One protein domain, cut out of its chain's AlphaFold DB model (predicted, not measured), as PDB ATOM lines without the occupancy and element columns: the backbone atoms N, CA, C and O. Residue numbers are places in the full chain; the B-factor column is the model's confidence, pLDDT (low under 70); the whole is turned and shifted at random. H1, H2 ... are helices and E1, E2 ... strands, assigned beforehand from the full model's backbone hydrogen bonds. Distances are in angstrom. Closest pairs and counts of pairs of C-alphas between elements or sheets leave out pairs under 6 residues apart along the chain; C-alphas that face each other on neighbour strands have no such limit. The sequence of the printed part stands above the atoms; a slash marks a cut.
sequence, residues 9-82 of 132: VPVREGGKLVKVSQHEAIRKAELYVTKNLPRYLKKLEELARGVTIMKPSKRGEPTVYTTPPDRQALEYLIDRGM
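AT A GLANCE: This is residues 9 to 82 of the 132 residues of an uncharacterized protein of marine sediment metagenome (UniProt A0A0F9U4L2). Two helices, H1 and H2, follow each other end to end with a corner between them and make the top of an open arch, with a two-strand hairpin at either end: E1 and E2 beside the beginning of H1, E3 and E4 beyond the far end of H2. The third helix, H3, folds back beside H2, and its last turns pack on the end of H1. The printed part has 74 residues with three named helices and four named strands, in the order E1, E2, H1, H2, E3, E4, H3; each pair of strands is a separate antiparallel sheet of two, and the class is mixed, helices and strands. The whole is loose, with a radius of gyration of the C-alphas of 15.8 A, and spans 41 by 31 by 17 A.

HOW THE PARTS SIT: E1, residues 9 to 13, and E2, residues 16 to 21, are antiparallel neighbours and form a hairpin, with 136 degrees between their directions. N 11 and O 18 are within hydrogen-bond range at 2.8 A, and so are N 16 and O 13 at 2.9 A. H1, residues 22 to 35, follows E2 with no residue between them. The closest C-alphas of E1 and H1 are those of Val 9 and Gln 22, 5.8 A apart. H2, residues 37 to 48, and H1 meet only through their link. E3, residues 54 to 56, and E4, residues 62 to 64, form a second hairpin, antiparallel at 151 degrees. Here N 63 and O 55 are within hydrogen-bond range at 3.0 A, and N 55 and O 63 at 3.3 A. H3, residues 71 to 82, touches H2 at a shallow tilt of 32 degrees, and the two run opposite ways; their closest C-alphas are those of Tyr 40 and Leu 74, 6.2 A apart. H3 also touches H1, with residues 77 to 82 alone meeting residues 30 to 34 alone. The closest C-alphas of H1 and H3 are those of Thr 34 and Gly 81, 4.7 A apart, and their lines are about perpendicular at 79 degrees. E1 and E2 are each apart from E3, E4, H2 and H3. In H1, H2 and H3 every O i to N i+4 pair is within hydrogen-bond range.

IN THESE COORDINATES: E1 begins at C-alpha 9, (-18.337, 36.407, 15.590), and has five residues. E2, the longest strand by residues, measures 16.0 A from C-alpha 16 to C-alpha 21. H1, the longest helix, has 14 residues and measures 20.0 A. Its last C-alpha, that of Lys 35, is at (-33.829, 49.916, 8.384). H2 measures 16.6 A from Leu 37 to Ala 48. E3 and E4 have three residues each and measure 6.6 A and 5.8 A. H3 measures 16.4 A from Arg 71 to Met 82, where the printed part ends at C-alpha 82, (-41.013, 42.173, 7.427).

THE WHOLE: The two C-alphas farthest apart are those of Ser 21 and Gly 60, at 43.7 A. The first and last printed C-alphas, those of Val 9 and Met 82, are 24.8 A apart. The printed part runs from residue 9 to residue 82 without a cut. No link is long: the six residues between E4 and H3 make a short link, and the other five links are tight. The mean pLDDT of the printed part is 79.5. Confidence is under 70 at residues 50 to 68, which hold the hairpin of E3 and E4; each of these two strands has a mean of 54.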
ATOM      1  N   VAL A   9     -18.399  36.110  17.022       84.75
ATOM      2  CA  VAL A   9     -18.337  36.407  15.590       84.75
ATOM      3  C   VAL A   9     -17.714  37.794  15.383       84.75
ATOM      4  O   VAL A   9     -18.108  38.753  16.060       84.75
ATOM      5  N   PRO A  10     -16.742  37.952  14.464       86.12
ATOM      6  CA  PRO A  10     -16.196  39.261  14.129       86.12
ATOM      7  C   PRO A  10     -17.199  40.064  13.285       86.12
ATOM      8  O   PRO A  10     -17.563  39.668  12.180       86.12
ATOM      9  N   VAL A  11     -17.615  41.227  13.781       83.88
ATOM     10  CA  VAL A  11     -18.515  42.165  13.093       83.88
ATOM     11  C   VAL A  11     -17.813  43.509  12.914       83.88
ATOM     12  O   VAL A  11     -17.017  43.935  13.750       83.88
ATOM     13  N   ARG A  12     -18.079  44.192  11.796       82.12
ATOM     14  CA  ARG A  12     -17.471  45.492  11.488       82.12
ATOM     15  C   ARG A  12     -18.376  46.633  11.956       82.12
ATOM     16  O   ARG A  12     -19.412  46.885  11.350       82.12
ATOM     17  N   GLU A  13     -17.958  47.357  12.989       81.38
ATOM     18  CA  GLU A  13     -18.657  48.529  13.527       81.38
ATOM     19  C   GLU A  13     -17.786  49.778  13.394       81.38
ATOM     20  O   GLU A  13     -16.637  49.805  13.833       81.38
ATOM     21  N   GLY A  14     -18.303  50.823  12.737       81.44
ATOM     22  CA  GLY A  14     -17.576  52.094  12.588       81.44
ATOM     23  C   GLY A  14     -16.194  51.955  11.930       81.44
ATOM     24  O   GLY A  14     -15.291  52.735  12.216       81.44
ATOM     25  N   GLY A  15     -16.000  50.929  11.093       81.69
ATOM     26  CA  GLY A  15     -14.722  50.621  10.443       81.69
ATOM     27  C   GLY A  15     -13.780  49.716  11.246       81.69
ATOM     28  O   GLY A  15     -12.827  49.210  10.655       81.69
ATOM     29  N   LYS A  16     -14.066  49.442  12.525       84.81
ATOM     30  CA  LYS A  16     -13.292  48.536  13.388       84.81
ATOM     31  C   LYS A  16     -13.931  47.147  13.446       84.81
ATOM     32  O   LYS A  16     -15.145  47.018  13.331       84.81
ATOM     33  N   LEU A  17     -13.111  46.111  13.612       85.31
ATOM     34  CA  LEU A  17     -13.578  44.741  13.845       85.31
ATOM     35  C   LEU A  17     -13.785  44.532  15.348       85.31
ATOM     36  O   LEU A  17     -12.842  44.671  16.123       85.31
ATOM     37  N   VAL A  18     -15.012  44.209  15.742       89.81
ATOM     38  CA  VAL A  18     -15.410  43.931  17.126       89.81
ATOM     39  C   VAL A  18     -15.922  42.497  17.196       89.81
ATOM     40  O   VAL A  18     -16.642  42.047  16.309       89.81
ATOM     41  N   LYS A  19     -15.536  41.761  18.240       89.75
ATOM     42  CA  LYS A  19     -16.066  40.422  18.514       89.75
ATOM     43  C   LYS A  19     -17.352  40.562  19.321       89.75
ATOM     44  O   LYS A  19     -17.321  41.136  20.403       89.75
ATOM     45  N   VAL A  20     -18.459  40.055  18.795       89.31
ATOM     46  CA  VAL A  20     -19.775  40.080  19.451       89.31
ATOM     47  C   VAL A  20     -20.340  38.669  19.535       89.31
ATOM     48  O   VAL A  20     -19.923  37.787  18.783       89.31
ATOM     49  N   SER A  21     -21.295  38.446  20.437       90.31
ATOM     50  CA  SER A  21     -22.013  37.168  20.476       90.31
ATOM     51  C   SER A  21     -22.782  36.943  19.171       90.31
ATOM     52  O   SER A  21     -23.280  37.893  18.559       90.31
ATOM     53  N   GLN A  22     -22.921  35.684  18.754       88.25
ATOM     54  CA  GLN A  22     -23.687  35.327  17.559       88.25
ATOM     55  C   GLN A  22     -25.122  35.877  17.599       88.25
ATOM     56  O   GLN A  22     -25.604  36.445  16.618       88.25
ATOM     57  N   HIS A  23     -25.795  35.778  18.748       87.56
ATOM     58  CA  HIS A  23     -27.154  36.288  18.918       87.56
ATOM     59  C   HIS A  23     -27.234  37.815  18.733       87.56
ATOM     60  O   HIS A  23     -28.143  38.329  18.078       87.56
ATOM     61  N   GLU A  24     -26.259  38.559  19.258       88.38
ATOM     62  CA  GLU A  24     -26.185  40.007  19.055       88.38
ATOM     63  C   GLU A  24     -25.871  40.367  17.597       88.38
ATOM     64  O   GLU A  24     -26.465  41.302  17.055       88.38
ATOM     65  N   ALA A  25     -24.991  39.608  16.936       87.44
ATOM     66  CA  ALA A  25     -24.693  39.782  15.518       87.44
ATOM     67  C   ALA A  25     -25.947  39.601  14.648       87.44
ATOM     68  O   ALA A  25     -26.226  40.448  13.796       87.44
ATOM     69  N   ILE A  26     -26.739  38.552  14.905       86.75
ATOM     70  CA  ILE A  26     -28.007  38.291  14.207       86.75
ATOM     71  C   ILE A  26     -28.982  39.447  14.432       86.75
ATOM     72  O   ILE A  26     -29.487  40.019  13.467       86.75
ATOM     73  N   ARG A  27     -29.185  39.864  15.686       88.88
ATOM     74  CA  ARG A  27     -30.086  40.978  16.017       88.88
ATOM     75  C   ARG A  27     -29.672  42.276  15.313       88.88
ATOM     76  O   ARG A  27     -30.521  43.006  14.799       88.88
ATOM     77  N   LYS A  28     -28.371  42.579  15.270       88.19
ATOM     78  CA  LYS A  28     -27.842  43.755  14.559       88.19
ATOM     79  C   LYS A  28     -28.067  43.651  13.050       88.19
ATOM     80  O   LYS A  28     -28.457  44.644  12.436       88.19
ATOM     81  N   ALA A  29     -27.863  42.470  12.466       87.31
ATOM     82  CA  ALA A  29     -28.134  42.222  11.054       87.31
ATOM     83  C   ALA A  29     -29.624  42.414  10.725       87.31
ATOM     84  O   ALA A  29     -29.951  43.134   9.785       87.31
ATOM     85  N   GLU A  30     -30.535  41.874  11.532       88.38
ATOM     86  CA  GLU A  30     -31.985  42.040  11.352       88.38
ATOM     87  C   GLU A  30     -32.426  43.501  11.464       88.38
ATOM     88  O   GLU A  30     -33.201  43.992  10.637       88.38
ATOM     89  N   LEU A  31     -31.876  44.237  12.436       90.50
ATOM     90  CA  LEU A  31     -32.122  45.670  12.579       90.50
ATOM     91  C   LEU A  31     -31.606  46.459  11.365       90.50
ATOM     92  O   LEU A  31     -32.205  47.446  10.935       90.50
ATOM     93  N   TYR A  32     -30.471  46.049  10.803       89.38
ATOM     94  CA  TYR A  32     -29.935  46.662   9.594       89.38
ATOM     95  C   TYR A  32     -30.826  46.385   8.377       89.38
ATOM     96  O   TYR A  32     -31.074  47.289   7.574       89.38
ATOM     97  N   VAL A  33     -31.332  45.159   8.247       89.25
ATOM     98  CA  VAL A  33     -32.238  44.760   7.165       89.25
ATOM     99  C   VAL A  33     -33.548  45.544   7.232       89.25
ATOM    100  O   VAL A  33     -33.933  46.156   6.237       89.25
ATOM    101  N   THR A  34     -34.176  45.626   8.406       91.25
ATOM    102  CA  THR A  34     -35.413  46.403   8.623       91.25
ATOM    103  C   THR A  34     -35.238  47.889   8.314       91.25
ATOM    104  O   THR A  34     -36.073  48.478   7.631       91.25
ATOM    105  N   LYS A  35     -34.122  48.507   8.720       92.62
ATOM    106  CA  LYS A  35     -33.829  49.916   8.384       92.62
ATOM    107  C   LYS A  35     -33.706  50.168   6.879       92.62
ATOM    108  O   LYS A  35     -34.047  51.249   6.408       92.62
ATOM    109  N   ASN A  36     -33.206  49.193   6.122       93.00
ATOM    110  CA  ASN A  36     -33.001  49.310   4.675       93.00
ATOM    111  C   ASN A  36     -34.175  48.763   3.844       93.00
ATOM    112  O   ASN A  36     -34.110  48.782   2.614       93.00
ATOM    113  N   LEU A  37     -35.258  48.326   4.483       91.00
ATOM    114  CA  LEU A  37     -36.386  47.668   3.827       91.00
ATOM    115  C   LEU A  37     -37.057  48.518   2.731       91.00
ATOM    116  O   LEU A  37     -37.241  47.998   1.628       91.00
ATOM    117  N   PRO A  38     -37.299  49.835   2.926       93.94
ATOM    118  CA  PRO A  38     -37.831  50.687   1.858       93.94
ATOM    119  C   PRO A  38     -36.936  50.719   0.610       93.94
ATOM    120  O   PRO A  38     -37.416  50.801  -0.519       93.94
ATOM    121  N   ARG A  39     -35.613  50.617   0.797       91.19
ATOM    122  CA  ARG A  39     -34.648  50.590  -0.307       91.19
ATOM    123  C   ARG A  39     -34.688  49.262  -1.061       91.19
ATOM    124  O   ARG A  39     -34.497  49.271  -2.274       91.19
ATOM    125  N   TYR A  40     -34.897  48.141  -0.372       90.88
ATOM    126  CA  TYR A  40     -35.021  46.830  -1.013       90.88
ATOM    127  C   TYR A  40     -36.308  46.724  -1.830       90.88
ATOM    128  O   TYR A  40     -36.242  46.315  -2.986       90.88
ATOM    129  N   LEU A  41     -37.434  47.201  -1.289       89.75
ATOM    130  CA  LEU A  41     -38.708  47.263  -2.012       89.75
ATOM    131  C   LEU A  41     -38.594  48.094  -3.294       89.75
ATOM    132  O   LEU A  41     -38.989  47.633  -4.359       89.75
ATOM    133  N   LYS A  42     -37.959  49.271  -3.221       89.81
ATOM    134  CA  LYS A  42     -37.737  50.119  -4.400       89.81
ATOM    135  C   LYS A  42     -36.901  49.425  -5.481       89.81
ATOM    136  O   LYS A  42     -37.212  49.537  -6.660       89.81
ATOM    137  N   LYS A  43     -35.857  48.682  -5.100       86.25
ATOM    138  CA  LYS A  43     -35.059  47.901  -6.063       86.25
ATOM    139  C   LYS A  43     -35.868  46.777  -6.710       86.25
ATOM    140  O   LYS A  43     -35.679  46.495  -7.886       86.25
ATOM    141  N   LEU A  44     -36.743  46.129  -5.945       86.12
ATOM    142  CA  LEU A  44     -37.600  45.059  -6.450       86.12
ATOM    143  C   LEU A  44     -38.663  45.611  -7.417       86.12
ATOM    144  O   LEU A  44     -38.935  45.006  -8.449       86.12
ATOM    145  N   GLU A  45     -39.178  46.812  -7.150       85.94
ATOM    146  CA  GLU A  45     -40.032  47.570  -8.072       85.94
ATOM    147  C   GLU A  45     -39.286  47.987  -9.355       85.94
ATOM    148  O   GLU A  45     -39.823  47.854 -10.453       85.94
ATOM    149  N   GLU A  46     -38.036  48.451  -9.241       83.75
ATOM    150  CA  GLU A  46     -37.170  48.773 -10.389       83.75
ATOM    151  C   GLU A  46     -36.938  47.542 -11.285       83.75
ATOM    152  O   GLU A  46     -37.054  47.643 -12.509       83.75
ATOM    153  N   LEU A  47     -36.684  46.375 -10.676       81.50
ATOM    154  CA  LEU A  47     -36.582  45.092 -11.378       81.50
ATOM    155  C   LEU A  47     -37.890  44.719 -12.084       81.50
ATOM    156  O   LEU A  47     -37.866  44.352 -13.255       81.50
ATOM    157  N   ALA A  48     -39.028  44.833 -11.393       80.75
ATOM    158  CA  ALA A  48     -40.339  44.491 -11.944       80.75
ATOM    159  C   ALA A  48     -40.726  45.375 -13.142       80.75
ATOM    160  O   ALA A  48     -41.401  44.919 -14.060       80.75
ATOM    161  N   ARG A  49     -40.265  46.631 -13.162       80.88
ATOM    162  CA  ARG A  49     -40.462  47.564 -14.281       80.88
ATOM    163  C   ARG A  49     -39.527  47.312 -15.470       80.88
ATOM    164  O   ARG A  49     -39.641  48.015 -16.469       80.88
ATOM    165  N   GLY A  50     -38.598  46.358 -15.372       68.69
ATOM    166  CA  GLY A  50     -37.632  46.059 -16.433       68.69
ATOM    167  C   GLY A  50     -36.613  47.178 -16.671       68.69
ATOM    168  O   GLY A  50     -36.045  47.273 -17.758       68.69
ATOM    169  N   VAL A  51     -36.388  48.055 -15.684       60.25
ATOM    170  CA  VAL A  51     -35.522  49.226 -15.863       60.25
ATOM    171  C   VAL A  51     -34.059  48.802 -15.773       60.25
ATOM    172  O   VAL A  51     -33.557  48.431 -14.712       60.25
ATOM    173  N   THR A  52     -33.339  48.914 -16.886       59.03
ATOM    174  CA  THR A  52     -31.875  48.863 -16.906       59.03
ATOM    175  C   THR A  52     -31.350  50.142 -16.250       59.03
ATOM    176  O   THR A  52     -31.493  51.243 -16.782       59.03
ATOM    177  N   ILE A  53     -30.792  50.033 -15.042       60.91
ATOM    178  CA  ILE A  53     -30.328  51.201 -14.286       60.91
ATOM    179  C   ILE A  53     -29.002  51.689 -14.882       60.91
ATOM    180  O   ILE A  53     -27.950  51.093 -14.651       60.91
ATOM    181  N   MET A  54     -29.043  52.817 -15.589       56.41
ATOM    182  CA  MET A  54     -27.866  53.643 -15.853       56.41
ATOM    183  C   MET A  54     -27.699  54.628 -14.694       56.41
ATOM    184  O   MET A  54     -28.501  55.549 -14.539       56.41
ATOM    185  N   LYS A  55     -26.669  54.452 -13.857       55.25
ATOM    186  CA  LYS A  55     -26.306  55.475 -12.863       55.25
ATOM    187  C   LYS A  55     -25.208  56.383 -13.412       55.25
ATOM    188  O   LYS A  55     -24.187  55.866 -13.868       55.25
ATOM    189  N   PRO A  56     -25.349  57.716 -13.305       50.38
ATOM    190  CA  PRO A  56     -24.242  58.615 -13.594       50.38
ATOM    191  C   PRO A  56     -23.146  58.415 -12.538       50.38
ATOM    192  O   PRO A  56     -23.373  58.594 -11.339       50.38
ATOM    193  N   SER A  57     -21.951  58.011 -12.977       60.41
ATOM    194  CA  SER A  57     -20.761  57.991 -12.125       60.41
ATOM    195  C   SER A  57     -20.270  59.413 -11.881       60.41
ATOM    196  O   SER A  57     -20.301  60.257 -12.774       60.41
ATOM    197  N   LYS A  58     -19.692  59.666 -10.700       65.06
ATOM    198  CA  LYS A  58     -18.962  60.914 -10.410       65.06
ATOM    199  C   LYS A  58     -17.747  61.137 -11.331       65.06
ATOM    200  O   LYS A  58     -17.181  62.221 -11.316       65.06
ATOM    201  N   ARG A  59     -17.343  60.123 -12.108       67.50
ATOM    202  CA  ARG A  59     -16.266  60.179 -13.111       67.50
ATOM    203  C   ARG A  59     -16.760  60.358 -14.557       67.50
ATOM    204  O   ARG A  59     -15.953  60.272 -15.468       67.50
ATOM    205  N   GLY A  60     -18.054  60.606 -14.779       63.09
ATOM    206  CA  GLY A  60     -18.610  60.900 -16.110       63.09
ATOM    207  C   GLY A  60     -18.993  59.678 -16.952       63.09
ATOM    208  O   GLY A  60     -19.779  59.821 -17.881       63.09
ATOM    209  N   GLU A  61     -18.535  58.475 -16.605       48.03
ATOM    210  CA  GLU A  61     -18.936  57.251 -17.308       48.03
ATOM    211  C   GLU A  61     -20.211  56.640 -16.697       48.03
ATOM    212  O   GLU A  61     -20.279  56.441 -15.479       48.03
ATOM    213  N   PRO A  62     -21.250  56.332 -17.489       57.22
ATOM    214  CA  PRO A  62     -22.436  55.662 -16.976       57.22
ATOM    215  C   PRO A  62     -22.051  54.276 -16.452       57.22
ATOM    216  O   PRO A  62     -21.558  53.428 -17.191       57.22
ATOM    217  N   THR A  63     -22.285  54.018 -15.164       53.12
ATOM    218  CA  THR A  63     -22.173  52.656 -14.636       53.12
ATOM    219  C   THR A  63     -23.442  51.921 -15.040       53.12
ATOM    220  O   THR A  63     -24.491  52.078 -14.410       53.12
ATOM    221  N   VAL A  64     -23.357  51.181 -16.144       51.38
ATOM    222  CA  VAL A  64     -24.387  50.234 -16.569       51.38
ATOM    223  C   VAL A  64     -24.226  48.996 -15.697       51.38
ATOM    224  O   VAL A  64     -23.185  48.343 -15.722       51.38
ATOM    225  N   TYR A  65     -25.232  48.681 -14.884       50.94
ATOM    226  CA  TYR A  65     -25.258  47.388 -14.210       50.94
ATOM    227  C   TYR A  65     -25.595  46.325 -15.255       50.94
ATOM    228  O   TYR A  65     -26.752  46.168 -15.632       50.94
ATOM    229  N   THR A  66     -24.579  45.615 -15.743       51.19
ATOM    230  CA  THR A  66     -24.746  44.487 -16.675       51.19
ATOM    231  C   THR A  66     -25.501  43.327 -16.020       51.19
ATOM    232  O   THR A  66     -26.171  42.559 -16.702       51.19
ATOM    233  N   THR A  67     -25.431  43.230 -14.688       59.88
ATOM    234  CA  THR A  67     -26.129  42.214 -13.898       59.88
ATOM    235  C   THR A  67     -27.243  42.878 -13.085       59.88
ATOM    236  O   THR A  67     -26.943  43.745 -12.254       59.88
ATOM    237  N   PRO A  68     -28.522  42.511 -13.294       64.31
ATOM    238  CA  PRO A  68     -29.608  42.994 -12.450       64.31
ATOM    239  C   PRO A  68     -29.347  42.598 -10.987       64.31
ATOM    240  O   PRO A  68     -28.738  41.554 -10.740       64.31
ATOM    241  N   PRO A  69     -29.763  43.410  -9.997       70.81
ATOM    242  CA  PRO A  69     -29.689  42.989  -8.604       70.81
ATOM    243  C   PRO A  69     -30.406  41.646  -8.430       70.81
ATOM    244  O   PRO A  69     -31.484  41.447  -8.986       70.81
ATOM    245  N   ASP A  70     -29.795  40.734  -7.672       83.38
ATOM    246  CA  ASP A  70     -30.337  39.392  -7.472       83.38
ATOM    247  C   ASP A  70     -31.708  39.471  -6.790       83.38
ATOM    248  O   ASP A  70     -31.846  39.912  -5.641       83.38
ATOM    249  N   ARG A  71     -32.731  39.060  -7.540       85.00
ATOM    250  CA  ARG A  71     -34.117  39.030  -7.091       85.00
ATOM    251  C   ARG A  71     -34.273  38.143  -5.859       85.00
ATOM    252  O   ARG A  71     -34.935  38.565  -4.916       85.00
ATOM    253  N   GLN A  72     -33.643  36.966  -5.842       86.75
ATOM    254  CA  GLN A  72     -33.775  36.010  -4.740       86.75
ATOM    255  C   GLN A  72     -33.182  36.580  -3.452       86.75
ATOM    256  O   GLN A  72     -33.784  36.482  -2.383       86.75
ATOM    257  N   ALA A  73     -32.034  37.254  -3.553       86.06
ATOM    258  CA  ALA A  73     -31.421  37.919  -2.409       86.06
ATOM    259  C   ALA A  73     -32.301  39.056  -1.855       86.06
ATOM    260  O   ALA A  73     -32.404  39.219  -0.639       86.06
ATOM    261  N   LEU A  74     -32.949  39.846  -2.721       88.06
ATOM    262  CA  LEU A  74     -33.868  40.903  -2.285       88.06
ATOM    263  C   LEU A  74     -35.119  40.335  -1.609       88.06
ATOM    264  O   LEU A  74     -35.491  40.835  -0.549       88.06
ATOM    265  N   GLU A  75     -35.729  39.298  -2.186       88.88
ATOM    266  CA  GLU A  75     -36.874  38.590  -1.597       88.88
ATOM    267  C   GLU A  75     -36.518  38.052  -0.204       88.88
ATOM    268  O   GLU A  75     -37.205  38.359   0.767       88.88
ATOM    269  N   TYR A  76     -35.372  37.379  -0.067       88.62
ATOM    270  CA  TYR A  76     -34.892  36.867   1.218       88.62
ATOM    271  C   TYR A  76     -34.728  37.964   2.287       88.62
ATOM    272  O   TYR A  76     -35.145  37.797   3.436       88.62
ATOM    273  N   LEU A  77     -34.126  39.105   1.927       88.62
ATOM    274  CA  LEU A  77     -33.933  40.222   2.858       88.62
ATOM    275  C   LEU A  77     -35.264  40.861   3.272       88.62
ATOM    276  O   LEU A  77     -35.425  41.252   4.428       88.62
ATOM    277  N   ILE A  78     -36.218  40.966   2.348       89.00
ATOM    278  CA  ILE A  78     -37.552  41.503   2.636       89.00
ATOM    279  C   ILE A  78     -38.310  40.556   3.569       89.00
ATOM    280  O   ILE A  78     -38.815  41.013   4.596       89.00
ATOM    281  N   ASP A  79     -38.308  39.253   3.279       88.50
ATOM    282  CA  ASP A  79     -38.936  38.224   4.115       88.50
ATOM    283  C   ASP A  79     -38.375  38.227   5.537       88.50
ATOM    284  O   ASP A  79     -39.118  38.103   6.513       88.50
ATOM    285  N   ARG A  80     -37.054  38.400   5.682       85.88
ATOM    286  CA  ARG A  80     -36.425  38.451   7.006       85.88
ATOM    287  C   ARG A  80     -36.748  39.739   7.760       85.88
ATOM    288  O   ARG A  80     -36.843  39.706   8.981       85.88
ATOM    289  N   GLY A  81     -36.898  40.861   7.057       86.69
ATOM    290  CA  GLY A  81     -37.161  42.156   7.678       86.69
ATOM    291  C   GLY A  81     -38.633  42.408   8.021       86.69
ATOM    292  O   GLY A  81     -38.914  42.946   9.086       86.69
ATOM    293  N   MET A  82     -39.574  42.029   7.151       84.56
ATOM    294  CA  MET A  82     -41.013  42.173   7.427       84.56
ATOM    295  C   MET A  82     -41.578  41.003   8.238       84.56
ATOM    296  O   MET A  82     -42.642  41.132   8.840       84.56
TER     297      MET A  82